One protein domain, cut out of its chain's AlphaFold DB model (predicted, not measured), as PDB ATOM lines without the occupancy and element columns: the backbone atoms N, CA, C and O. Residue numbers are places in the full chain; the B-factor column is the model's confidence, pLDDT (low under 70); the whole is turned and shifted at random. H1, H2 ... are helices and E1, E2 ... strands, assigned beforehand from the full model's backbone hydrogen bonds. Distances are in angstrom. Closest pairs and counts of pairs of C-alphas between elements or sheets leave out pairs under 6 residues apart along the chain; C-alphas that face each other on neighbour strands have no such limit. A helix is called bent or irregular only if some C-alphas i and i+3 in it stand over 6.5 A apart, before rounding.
ATOM      1  N   ARG A   7      15.430  23.206  92.830       91.62
ATOM      2  CA  ARG A   7      14.529  24.159  92.166       91.62
ATOM      3  C   ARG A   7      14.372  25.456  92.958       91.62
ATOM      4  O   ARG A   7      14.255  26.526  92.370       91.62
ATOM      5  N   GLU A   8      14.321  25.361  94.279       92.69
ATOM      6  CA  GLU A   8      14.236  26.524  95.158       92.69
ATOM      7  C   GLU A   8      15.576  27.256  95.245       92.69
ATOM      8  O   GLU A   8      15.595  28.480  95.152       92.69
ATOM      9  N   ALA A   9      16.691  26.523  95.299       90.56
ATOM     10  CA  ALA A   9      18.030  27.101  95.222       90.56
ATOM     11  C   ALA A   9      18.220  27.912  93.931       90.56
ATOM     12  O   ALA A   9      18.655  29.058  93.993       90.56
ATOM     13  N   LEU A  10      17.808  27.371  92.779       90.75
ATOM     14  CA  LEU A  10      17.847  28.089  91.500       90.75
ATOM     15  C   LEU A  10      17.008  29.370  91.532       90.75
ATOM     16  O   LEU A  10      17.493  30.413  91.122       90.75
ATOM     17  N   ARG A  11      15.796  29.336  92.102       93.25
ATOM     18  CA  ARG A  11      14.969  30.548  92.256       93.25
ATOM     19  C   ARG A  11      15.631  31.611  93.131       93.25
ATOM     20  O   ARG A  11      15.479  32.797  92.863       93.25
ATOM     21  N   ILE A  12      16.325  31.197  94.190       92.62
ATOM     22  CA  ILE A  12      17.074  32.111  95.056       92.62
ATOM     23  C   ILE A  12      18.242  32.729  94.279       92.62
ATOM     24  O   ILE A  12      18.407  33.946  94.317       92.62
ATOM     25  N   LEU A  13      18.997  31.917  93.532       91.25
ATOM     26  CA  LEU A  13      20.105  32.378  92.689       91.25
ATOM     27  C   LEU A  13      19.636  33.331  91.584       91.25
ATOM     28  O   LEU A  13      20.232  34.391  91.406       91.25
ATOM     29  N   ASP A  14      18.536  33.010  90.901       92.50
ATOM     30  CA  ASP A  14      17.899  33.897  89.921       92.50
ATOM     31  C   ASP A  14      17.497  35.228  90.571       92.50
ATOM     32  O   ASP A  14      17.665  36.297  89.985       92.50
ATOM     33  N   GLY A  15      17.012  35.173  91.816       92.56
ATOM     34  CA  GLY A  15      16.669  36.346  92.617       92.56
ATOM     35  C   GLY A  15      17.869  37.214  93.003       92.56
ATOM     36  O   GLY A  15      17.696  38.417  93.195       92.56
ATOM     37  N   PHE A  16      19.077  36.649  93.096       93.69
ATOM     38  CA  PHE A  16      20.300  37.432  93.306       93.69
ATOM     39  C   PHE A  16      20.672  38.237  92.054       93.69
ATOM     40  O   PHE A  16      21.212  39.343  92.161       93.69
ATOM     41  N   GLY A  17      20.384  37.697  90.864       92.19
ATOM     42  CA  GLY A  17      20.687  38.324  89.581       92.19
ATOM     43  C   GLY A  17      22.155  38.753  89.473       92.19
ATOM     44  O   GLY A  17      23.070  38.017  89.847       92.19
ATOM     45  N   ASN A  18      22.385  39.983  89.010       93.38
ATOM     46  CA  ASN A  18      23.734  40.539  88.831       93.38
ATOM     47  C   ASN A  18      24.456  40.875  90.149       93.38
ATOM     48  O   ASN A  18      25.635  41.213  90.119       93.38
ATOM     49  N   ASN A  19      23.767  40.792  91.292       93.88
ATOM     50  CA  ASN A  19      24.370  41.007  92.606       93.88
ATOM     51  C   ASN A  19      24.882  39.703  93.229       93.88
ATOM     52  O   ASN A  19      25.361  39.727  94.360       93.88
ATOM     53  N   SER A  20      24.768  38.572  92.528       93.69
ATOM     54  CA  SER A  20      25.297  37.301  93.011       93.69
ATOM     55  C   SER A  20      26.805  37.400  93.247       93.69
ATOM     56  O   SER A  20      27.578  37.746  92.353       93.69
ATOM     57  N   ALA A  21      27.221  37.093  94.469       95.25
ATOM     58  CA  ALA A  21      28.609  36.983  94.877       95.25
ATOM     59  C   ALA A  21      28.826  35.651  95.588       95.25
ATOM     60  O   ALA A  21      27.887  35.009  96.063       95.25
ATOM     61  N   SER A  22      30.085  35.230  95.661       93.50
ATOM     62  CA  SER A  22      30.434  34.002  96.353       93.50
ATOM     63  C   SER A  22      31.773  34.095  97.064       93.50
ATOM     64  O   SER A  22      32.639  34.883  96.685       93.50
ATOM     65  N   VAL A  23      31.922  33.304  98.124       93.31
ATOM     66  CA  VAL A  23      33.165  33.195  98.890       93.31
ATOM     67  C   VAL A  23      33.337  31.770  99.405       93.31
ATOM     68  O   VAL A  23      32.373  31.133  99.827       93.31
ATOM     69  N   MET A  24      34.569  31.265  99.383       92.69
ATOM     70  CA  MET A  24      34.888  29.969  99.983       92.69
ATOM     71  C   MET A  24      34.755  30.031 101.507       92.69
ATOM     72  O   MET A  24      35.113  31.026 102.145       92.69
ATOM     73  N   ILE A  25      34.257  28.952 102.106       91.25
ATOM     74  CA  ILE A  25      34.117  28.846 103.555       91.25
ATOM     75  C   ILE A  25      35.441  28.359 104.141       91.25
ATOM     76  O   ILE A  25      35.760  27.169 104.117       91.25
ATOM     77  N   GLY A  26      36.240  29.280 104.678       82.12
ATOM     78  CA  GLY A  26      37.539  28.939 105.262       82.12
ATOM     79  C   GLY A  26      38.481  28.272 104.248       82.12
ATOM     80  O   GLY A  26      38.707  28.813 103.172       82.12
ATOM     81  N   LYS A  27      39.055  27.117 104.615       83.31
ATOM     82  CA  LYS A  27      39.890  26.266 103.738       83.31
ATOM     83  C   LYS A  27      39.155  24.994 103.275       83.31
ATOM     84  O   LYS A  27      39.807  24.003 102.970       83.31
ATOM     85  N   SER A  28      37.822  24.996 103.324       88.94
ATOM     86  CA  SER A  28      36.996  23.845 102.941       88.94
ATOM     87  C   SER A  28      36.656  23.853 101.450       88.94
ATOM     88  O   SER A  28      36.892  24.847 100.763       88.94
ATOM     89  N   ASP A  29      36.022  22.777 100.986       91.00
ATOM     90  CA  ASP A  29      35.450  22.675  99.640       91.00
ATOM     91  C   ASP A  29      34.049  23.304  99.544       91.00
ATOM     92  O   ASP A  29      33.375  23.179  98.524       91.00
ATOM     93  N   TYR A  30      33.578  23.985 100.591       93.38
ATOM     94  CA  TYR A  30      32.258  24.606 100.613       93.38
ATOM     95  C   TYR A  30      32.323  26.079 100.223       93.38
ATOM     96  O   TYR A  30      33.259  26.803 100.568       93.38
ATOM     97  N   ILE A  31      31.285  26.543  99.537       93.75
ATOM     98  CA  ILE A  31      31.150  27.916  99.062       93.75
ATOM     99  C   ILE A  31      29.836  28.519  99.549       93.75
ATOM    100  O   ILE A  31      28.788  27.870  99.538       93.75
ATOM    101  N   LEU A  32      29.903  29.779  99.969       94.44
ATOM    102  CA  LEU A  32      28.745  30.625 100.213       94.44
ATOM    103  C   LEU A  32      28.398  31.375  98.942       94.44
ATOM    104  O   LEU A  32      29.269  32.016  98.362       94.44
ATOM    105  N   ILE A  33      27.127  31.357  98.560       95.12
ATOM    106  CA  ILE A  33      26.594  32.163  97.461       95.12
ATOM    107  C   ILE A  33      25.520  33.077  98.026       95.12
ATOM    108  O   ILE A  33      24.629  32.621  98.743       95.12
ATOM    109  N   TYR A  34      25.608  34.369  97.743       95.44
ATOM    110  CA  TYR A  34      24.774  35.375  98.383       95.44
ATOM    111  C   TYR A  34      24.550  36.588  97.486       95.44
ATOM    112  O   TYR A  34      25.302  36.852  96.552       95.44
ATOM    113  N   ASP A  35      23.530  37.370  97.821       95.56
ATOM    114  CA  ASP A  35      23.281  38.677  97.223       95.56
ATOM    115  C   ASP A  35      24.195  39.735  97.864       95.56
ATOM    116  O   ASP A  35      24.047  40.086  99.040       95.56
ATOM    117  N   ALA A  36      25.150  40.257  97.094       94.25
ATOM    118  CA  ALA A  36      26.130  41.243  97.539       94.25
ATOM    119  C   ALA A  36      25.506  42.548  98.049       94.25
ATOM    120  O   ALA A  36      26.160  43.259  98.816       94.25
ATOM    121  N   SER A  37      24.261  42.857  97.668       92.62
ATOM    122  CA  SER A  37      23.533  44.026  98.171       92.62
ATOM    123  C   SER A  37      23.064  43.865  99.623       92.62
ATOM    124  O   SER A  37      22.757  44.855 100.284       92.62
ATOM    125  N   ARG A  38      23.045  42.630 100.148       90.56
ATOM    126  CA  ARG A  38      22.571  42.302 101.504       90.56
ATOM    127  C   ARG A  38      23.676  42.227 102.551       90.56
ATOM    128  O   ARG A  38      23.384  41.983 103.723       90.56
ATOM    129  N   LYS A  39      24.938  42.409 102.153       93.06
ATOM    130  CA  LYS A  39      26.054  42.428 103.103       93.06
ATOM    131  C   LYS A  39      25.967  43.660 104.001       93.06
ATOM    132  O   LYS A  39      25.640  44.756 103.552       93.06
ATOM    133  N   LEU A  40      26.310  43.477 105.267       92.44
ATOM    134  CA  LEU A  40      26.473  44.562 106.223       92.44
ATOM    135  C   LEU A  40      27.937  44.980 106.247       92.44
ATOM    136  O   LEU A  40      28.811  44.117 106.290       92.44
ATOM    137  N   ILE A  41      28.197  46.285 106.235       92.94
ATOM    138  CA  ILE A  41      29.538  46.837 106.439       92.94
ATOM    139  C   ILE A  41      29.570  47.500 107.812       92.94
ATOM    140  O   ILE A  41      28.798  48.424 108.063       92.94
ATOM    141  N   ILE A  42      30.435  47.013 108.698       90.88
ATOM    142  CA  ILE A  42      30.617  47.530 110.060       90.88
ATOM    143  C   ILE A  42      32.116  47.660 110.282       90.88
ATOM    144  O   ILE A  42      32.847  46.705 110.052       90.88
ATOM    145  N   ASP A  43      32.575  48.848 110.675       90.31
ATOM    146  CA  ASP A  43      33.995  49.140 110.918       90.31
ATOM    147  C   ASP A  43      34.933  48.763 109.749       90.31
ATOM    148  O   ASP A  43      36.090  48.410 109.942       90.31
ATOM    149  N   GLY A  44      34.430  48.846 108.510       91.06
ATOM    150  CA  GLY A  44      35.164  48.483 107.289       91.06
ATOM    151  C   GLY A  44      35.115  46.993 106.930       91.06
ATOM    152  O   GLY A  44      35.451  46.633 105.803       91.06
ATOM    153  N   GLU A  45      34.618  46.148 107.830       92.94
ATOM    154  CA  GLU A  45      34.488  44.705 107.647       92.94
ATOM    155  C   GLU A  45      33.113  44.327 107.085       92.94
ATOM    156  O   GLU A  45      32.093  44.951 107.391       92.94
ATOM    157  N   ALA A  46      33.078  43.285 106.251       93.94
ATOM    158  CA  ALA A  46      31.866  42.830 105.581       93.94
ATOM    159  C   ALA A  46      31.287  41.567 106.233       93.94
ATOM    160  O   ALA A  46      31.993  40.582 106.447       93.94
ATOM    161  N   TYR A  47      29.976  41.572 106.483       94.56
ATOM    162  CA  TYR A  47      29.274  40.511 107.200       94.56
ATOM    163  C   TYR A  47      27.993  40.062 106.492       94.56
ATOM    164  O   TYR A  47      27.239  40.879 105.959       94.56
ATOM    165  N   LEU A  48      27.707  38.761 106.554       94.50
ATOM    166  CA  LEU A  48      26.457  38.157 106.094       94.50
ATOM    167  C   LEU A  48      25.648  37.600 107.268       94.50
ATOM    168  O   LEU A  48      25.988  36.538 107.795       94.50
ATOM    169  N   PRO A  49      24.559  38.267 107.676       90.81
ATOM    170  CA  PRO A  49      23.697  37.752 108.734       90.81
ATOM    171  C   PRO A  49      22.851  36.552 108.281       90.81
ATOM    172  O   PRO A  49      22.620  35.629 109.057       90.81
ATOM    173  N   SER A  50      22.365  36.554 107.035       88.94
ATOM    174  CA  SER A  50      21.493  35.505 106.488       88.94
ATOM    175  C   SER A  50      21.354  35.624 104.963       88.94
ATOM    176  O   SER A  50      21.944  36.508 104.345       88.94
ATOM    177  N   GLY A  51      20.551  34.740 104.358       88.12
ATOM    178  CA  GLY A  51      20.168  34.843 102.944       88.12
ATOM    179  C   GLY A  51      21.218  34.328 101.962       88.12
ATOM    180  O   GLY A  51      21.206  34.728 100.802       88.12
ATOM    181  N   TYR A  52      22.113  33.461 102.426       92.75
ATOM    182  CA  TYR A  52      23.111  32.789 101.607       92.75
ATOM    183  C   TYR A  52      22.765  31.311 101.409       92.75
ATOM    184  O   TYR A  52      22.126  30.684 102.256       92.75
ATOM    185  N   LEU A  53      23.225  30.757 100.294       94.12
ATOM    186  CA  LEU A  53      23.238  29.328 100.012       94.12
ATOM    187  C   LEU A  53      24.619  28.766 100.316       94.12
ATOM    188  O   LEU A  53      25.623  29.441 100.096       94.12
ATOM    189  N   VAL A  54      24.659  27.525 100.795       93.94
ATOM    190  CA  VAL A  54      25.900  26.763 100.922       93.94
ATOM    191  C   VAL A  54      25.874  25.641  99.899       93.94
ATOM    192  O   VAL A  54      24.890  24.909  99.812       93.94
ATOM    193  N   MET A  55      26.942  25.533  99.118       93.56
ATOM    194  CA  MET A  55      27.124  24.494  98.106       93.56
ATOM    195  C   MET A  55      28.533  23.916  98.205       93.56
ATOM    196  O   MET A  55      29.422  24.533  98.792       93.56
ATOM    197  N   LYS A  56      28.746  22.740  97.620       92.75
ATOM    198  CA  LYS A  56      30.078  22.146  97.481       92.75
ATOM    199  C   LYS A  56      30.696  22.586  96.158       92.75
ATOM    200  O   LYS A  56      30.022  22.585  95.129       92.75
ATOM    201  N   SER A  57      31.963  22.962  96.184       90.12
ATOM    202  CA  SER A  57      32.747  23.398  95.033       90.12
ATOM    203  C   SER A  57      33.706  22.279  94.618       90.12
ATOM    204  O   SER A  57      34.886  22.284  94.954       90.12
ATOM    205  N   CYS A  58      33.193  21.279  93.898       81.56
ATOM    206  CA  CYS A  58      33.971  20.132  93.422       81.56
ATOM    207  C   CYS A  58      33.733  19.943  91.921       81.56
ATOM    208  O   CYS A  58      32.747  19.325  91.523       81.56
ATOM    209  N   ASN A  59      34.622  20.481  91.078       79.75
ATOM    210  CA  ASN A  59      34.472  20.467  89.611       79.75
ATOM    211  C   ASN A  59      33.125  21.051  89.129       79.75
ATOM    212  O   ASN A  59      32.534  20.580  88.161       79.75
ATOM    213  N   GLY A  60      32.631  22.065  89.842       84.12
ATOM    214  CA  GLY A  60      31.297  22.636  89.679       84.12
ATOM    215  C   GLY A  60      30.616  22.838  91.031       84.12
ATOM    216  O   GLY A  60      31.164  22.478  92.073       84.12
ATOM    217  N   LEU A  61      29.420  23.425  91.005       88.75
ATOM    218  CA  LEU A  61      28.595  23.606  92.197       88.75
ATOM    219  C   LEU A  61      27.687  22.393  92.385       88.75
ATOM    220  O   LEU A  61      26.879  22.080  91.510       88.75
ATOM    221  N   GLN A  62      27.807  21.733  93.532       91.06
ATOM    222  CA  GLN A  62      27.006  20.569  93.898       91.06
ATOM    223  C   GLN A  62      26.177  20.854  95.152       91.06
ATOM    224  O   GLN A  62      26.530  21.702  95.978       91.06
ATOM    225  N   ALA A  63      25.047  20.157  95.275       90.06
ATOM    226  CA  ALA A  63      24.246  20.185  96.492       90.06
ATOM    227  C   ALA A  63      25.026  19.549  97.654       90.06
ATOM    228  O   ALA A  63      25.853  18.670  97.437       90.06
ATOM    229  N   ILE A  64      24.748  20.017  98.868       91.19
ATOM    230  CA  ILE A  64      25.259  19.429 100.108       91.19
ATOM    231  C   ILE A  64      24.442  18.171 100.411       91.19
ATOM    232  O   ILE A  64      23.209  18.231 100.372       91.19
ATOM    233  N   ASP A  65      25.118  17.061 100.690       89.06
ATOM    234  CA  ASP A  65      24.501  15.829 101.179       89.06
ATOM    235  C   ASP A  65      24.527  15.750 102.715       89.06
ATOM    236  O   ASP A  65      25.030  16.648 103.394       89.06
ATOM    237  N   ASP A  66      23.939  14.690 103.272       87.75
ATOM    238  CA  ASP A  66      23.824  14.539 104.723       87.75
ATOM    239  C   ASP A  66      25.180  14.324 105.423       87.75
ATOM    240  O   ASP A  66      25.335  14.665 106.599       87.75
ATOM    241  N   GLU A  67      26.173  13.786 104.713       88.12
ATOM    242  CA  GLU A  67      27.510  13.526 105.254       88.12
ATOM    243  C   GLU A  67      28.307  14.833 105.381       88.12
ATOM    244  O   GLU A  67      29.000  15.051 106.376       88.12
ATOM    245  N   ASP A  68      28.114  15.758 104.438       89.88
ATOM    246  CA  ASP A  68      28.754  17.074 104.410       89.88
ATOM    247  C   ASP A  68      28.246  18.042 105.504       89.88
ATOM    248  O   ASP A  68      28.901  19.042 105.811       89.88
ATOM    249  N   ILE A  69      27.079  17.793 106.116       88.94
ATOM    250  CA  ILE A  69      26.424  18.748 107.037       88.94
ATOM    251  C   ILE A  69      27.338  19.139 108.199       88.94
ATOM    252  O   ILE A  69      27.452  20.320 108.548       88.94
ATOM    253  N   ALA A  70      27.941  18.141 108.847       90.81
ATOM    254  CA  ALA A  70      28.759  18.364 110.032       90.81
ATOM    255  C   ALA A  70      29.965  19.249 109.692       90.81
ATOM    256  O   ALA A  70      30.241  20.224 110.401       90.81
ATOM    257  N   ASP A  71      30.604  18.967 108.563       91.31
ATOM    258  CA  ASP A  71      31.779  19.680 108.082       91.31
ATOM    259  C   ASP A  71      31.431  21.104 107.639       91.31
ATOM    260  O   ASP A  71      32.136  22.050 108.002       91.31
ATOM    261  N   VAL A  72      30.287  21.304 106.973       91.50
ATOM    262  CA  VAL A  72      29.767  22.641 106.654       91.50
ATOM    263  C   VAL A  72      29.538  23.461 107.924       91.50
ATOM    264  O   VAL A  72      29.924  24.629 107.987       91.50
ATOM    265  N   ILE A  73      28.923  22.877 108.956       90.75
ATOM    266  CA  ILE A  73      28.670  23.581 110.221       90.75
ATOM    267  C   ILE A  73      29.989  23.973 110.891       90.75
ATOM    268  O   ILE A  73      30.103  25.092 111.399       90.75
ATOM    269  N   VAL A  74      30.982  23.082 110.904       91.31
ATOM    270  CA  VAL A  74      32.317  23.371 111.446       91.31
ATOM    271  C   VAL A  74      32.986  24.496 110.655       91.31
ATOM    272  O   VAL A  74      33.473  25.461 111.251       91.31
ATOM    273  N   ALA A  75      32.944  24.425 109.324       90.75
ATOM    274  CA  ALA A  75      33.515  25.433 108.443       90.75
ATOM    275  C   ALA A  75      32.849  26.805 108.647       90.75
ATOM    276  O   ALA A  75      33.545  27.804 108.827       90.75
ATOM    277  N   LEU A  76      31.515  26.866 108.720       90.62
ATOM    278  CA  LEU A  76      30.768  28.101 108.978       90.62
ATOM    279  C   LEU A  76      31.091  28.694 110.351       90.62
ATOM    280  O   LEU A  76      31.309  29.901 110.467       90.62
ATOM    281  N   LYS A  77      31.146  27.856 111.393       90.25
ATOM    282  CA  LYS A  77      31.458  28.297 112.760       90.25
ATOM    283  C   LYS A  77      32.819  28.974 112.858       90.25
ATOM    284  O   LYS A  77      32.953  29.888 113.663       90.25
ATOM    285  N   SER A  78      33.793  28.576 112.036       86.69
ATOM    286  CA  SER A  78      35.144  29.153 112.063       86.69
ATOM    287  C   SER A  78      35.184  30.668 111.813       86.69
ATOM    288  O   SER A  78      36.120  31.326 112.260       86.69
ATOM    289  N   ARG A  79      34.169  31.224 111.136       88.38
ATOM    290  CA  ARG A  79      34.063  32.654 110.794       88.38
ATOM    291  C   ARG A  79      32.736  33.288 111.220       88.38
ATOM    292  O   ARG A  79      32.399  34.392 110.792       88.38
ATOM    293  N   MET A  80      31.959  32.595 112.051       92.25
ATOM    294  CA  MET A  80      30.714  33.131 112.586       92.25
ATOM    295  C   MET A  80      31.026  34.039 113.775       92.25
ATOM    296  O   MET A  80      31.620  33.596 114.757       92.25
ATOM    297  N   THR A  81      30.593  35.295 113.715       92.88
ATOM    298  CA  THR A  81      30.786  36.272 114.790       92.88
ATOM    299  C   THR A  81      29.456  36.796 115.316       92.88
ATOM    300  O   THR A  81      28.441  36.786 114.617       92.88
ATOM    301  N   MET A  82      29.448  37.246 116.571       93.44
ATOM    302  CA  MET A  82      28.299  37.911 117.176       93.44
ATOM    303  C   MET A  82      28.504  39.423 117.132       93.44
ATOM    304  O   MET A  82      29.330  39.969 117.859       93.44
ATOM    305  N   LEU A  83      27.714  40.096 116.305       92.06
ATOM    306  CA  LEU A  83      27.728  41.543 116.148       92.06
ATOM    307  C   LEU A  83      26.756  42.182 117.140       92.06
ATOM    308  O   LEU A  83      25.596  41.770 117.233       92.06
ATOM    309  N   ALA A  84      27.214  43.203 117.863       90.50
ATOM    310  CA  ALA A  84      26.375  44.015 118.737       90.50
ATOM    311  C   ALA A  84      25.900  45.268 117.987       90.50
ATOM    312  O   ALA A  84      26.694  46.130 117.625       90.50
ATOM    313  N   LEU A  85      24.590  45.372 117.772       85.69
ATOM    314  CA  LEU A  85      23.924  46.486 117.097       85.69
ATOM    315  C   LEU A  85      23.035  47.211 118.115       85.69
ATOM    316  O   LEU A  85      21.816  47.015 118.186       85.69
ATOM    317  N   GLY A  86      23.672  48.000 118.984       87.31
ATOM    318  CA  GLY A  86      23.014  48.628 120.129       87.31
ATOM    319  C   GLY A  86      22.486  47.581 121.115       87.31
ATOM    320  O   GLY A  86      23.254  46.805 121.676       87.31
ATOM    321  N   LYS A  87      21.162  47.540 121.321       92.06
ATOM    322  CA  LYS A  87      20.512  46.542 122.196       92.06
ATOM    323  C   LYS A  87      20.346  45.162 121.552       92.06
ATOM    324  O   LYS A  87      19.945  44.219 122.230       92.06
ATOM    325  N   TYR A  88      20.596  45.052 120.251       89.25
ATOM    326  CA  TYR A  88      20.432  43.814 119.501       89.25
ATOM    327  C   TYR A  88      21.773  43.111 119.323       89.25
ATOM    328  O   TYR A  88      22.817  43.751 119.219       89.25
ATOM    329  N   LYS A  89      21.734  41.781 119.262       91.38
ATOM    330  CA  LYS A  89      22.879  40.953 118.886       91.38
ATOM    331  C   LYS A  89      22.472  40.063 117.729       91.38
ATOM    332  O   LYS A  89      21.413  39.442 117.788       91.38
ATOM    333  N   ILE A  90      23.302  40.007 116.699       92.31
ATOM    334  CA  ILE A  90      23.064  39.181 115.519       92.31
ATOM    335  C   ILE A  90      24.298  38.338 115.231       92.31
ATOM    336  O   ILE A  90      25.423  38.818 115.335       92.31
ATOM    337  N   GLN A  91      24.090  37.064 114.905       92.25
ATOM    338  CA  GLN A  91      25.160  36.233 114.370       92.25
ATOM    339  C   GLN A  91      25.296  36.505 112.879       92.25
ATOM    340  O   GLN A  91      24.298  36.523 112.160       92.25
ATOM    341  N   ALA A  92      26.524  36.720 112.429       94.00
ATOM    342  CA  ALA A  92      26.821  36.929 111.028       94.00
ATOM    343  C   ALA A  92      28.143  36.267 110.657       94.00
ATOM    344  O   ALA A  92      29.067  36.178 111.465       94.00
ATOM    345  N   TYR A  93      28.224  35.814 109.415       93.81
ATOM    346  CA  TYR A  93      29.438  35.267 108.837       93.81
ATOM    347  C   TYR A  93      30.325  36.408 108.328       93.81
ATOM    348  O   TYR A  93      29.852  37.246 107.559       93.81
ATOM    349  N   GLN A  94      31.588  36.457 108.747       93.94
ATOM    350  CA  GLN A  94      32.549  37.457 108.271       93.94
ATOM    351  C   GLN A  94      33.121  37.063 106.900       93.94
ATOM    352  O   GLN A  94      33.595  35.943 106.713       93.94
ATOM    353  N   LEU A  95      33.058  37.987 105.936       90.69
ATOM    354  CA  LEU A  95      33.495  37.779 104.549       90.69
ATOM    355  C   LEU A  95      34.999  38.018 104.319       90.69
ATOM    356  O   LEU A  95      35.506  37.579 103.286       90.69
TER     357      LEU A  95
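Overview. This is residues 7 to 95 of the 96 residues of an uncharacterized protein of [Eubacterium] rectale (UniProt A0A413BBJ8). A small antiparallel sheet of three strands, E1, E2 and E5, has a helix over each face, H1 on one and H2 on the other. Beyond it, two hairpins, E3 with E4 and E6 with E7, join into a second, strongly twisted sheet curled like part of a barrel, which H2 only grazes. The printed part has 89 residues, in the order H1 E1 E2 E3 E4 E5 H2 E6 E7; the sheets run E1 - E2 - E5 and E3 - E4 - E7 - E6, both antiparallel. The class is mixed, helices and strands; the whole is compact, with a radius of gyration of the C-alphas of 13.5 A and spans of 41 by 29 by 20 A.

Arrangement. Start with H1, residues 7 to 19, which is irregular: C-alphas 15 and 18 are 9.0 A apart. Next come E1, residues 20 to 24, and E2, residues 30 to 35, a hairpin in which N 21 and O 34 are 2.8 A apart. E5, residues 52 to 57, is on the other side of E2, with N 31 and O 55 at 2.8 A. H1 lies over E2 and E5 at a height over the sheet of 8.4 A, its closest C-alpha pair with E2 being Phe 16 and Asp 35, 5.1 A. On the opposite face find H2, residues 68 to 77, at a height of 10.1 A; its closest C-alphas to E2 are Val 72 and Tyr 30, 6.8 A. E3, residues 40 to 42, and E4, residues 45 to 48, form a hairpin, with N 40 and O 47 at 2.8 A. E6, residues 80 to 85, and E7, residues 88 to 94, form another, with N 83 and O 90 at 2.8 A. E4 pairs with E7 through N 48 and O 93, 2.8 A. Every O i to N i+4 pair is within hydrogen-bond range in H2, and 7 of 9 in H1.

Along the chain. Find C-alpha 7 at (14.529, 24.159, 92.166); H1 runs 19.5 A from there. E2 spans 17.0 A, E5 15.0 A and H2 14.2 A. E6 spans 15.6 A; E7 runs 17.7 A from C-alpha 88 at (20.432, 43.814, 119.501) to C-alpha 94 at (32.549, 37.457, 108.271).

Size, cuts and confidence. The C-alphas farthest apart, those of Asn 59 and Lys 87, are 44.0 A apart. The printed part has no cut and no long link; E5 to H2 is short, the others tight. Its mean pLDDT is 91.2, and no printed residue is under 70.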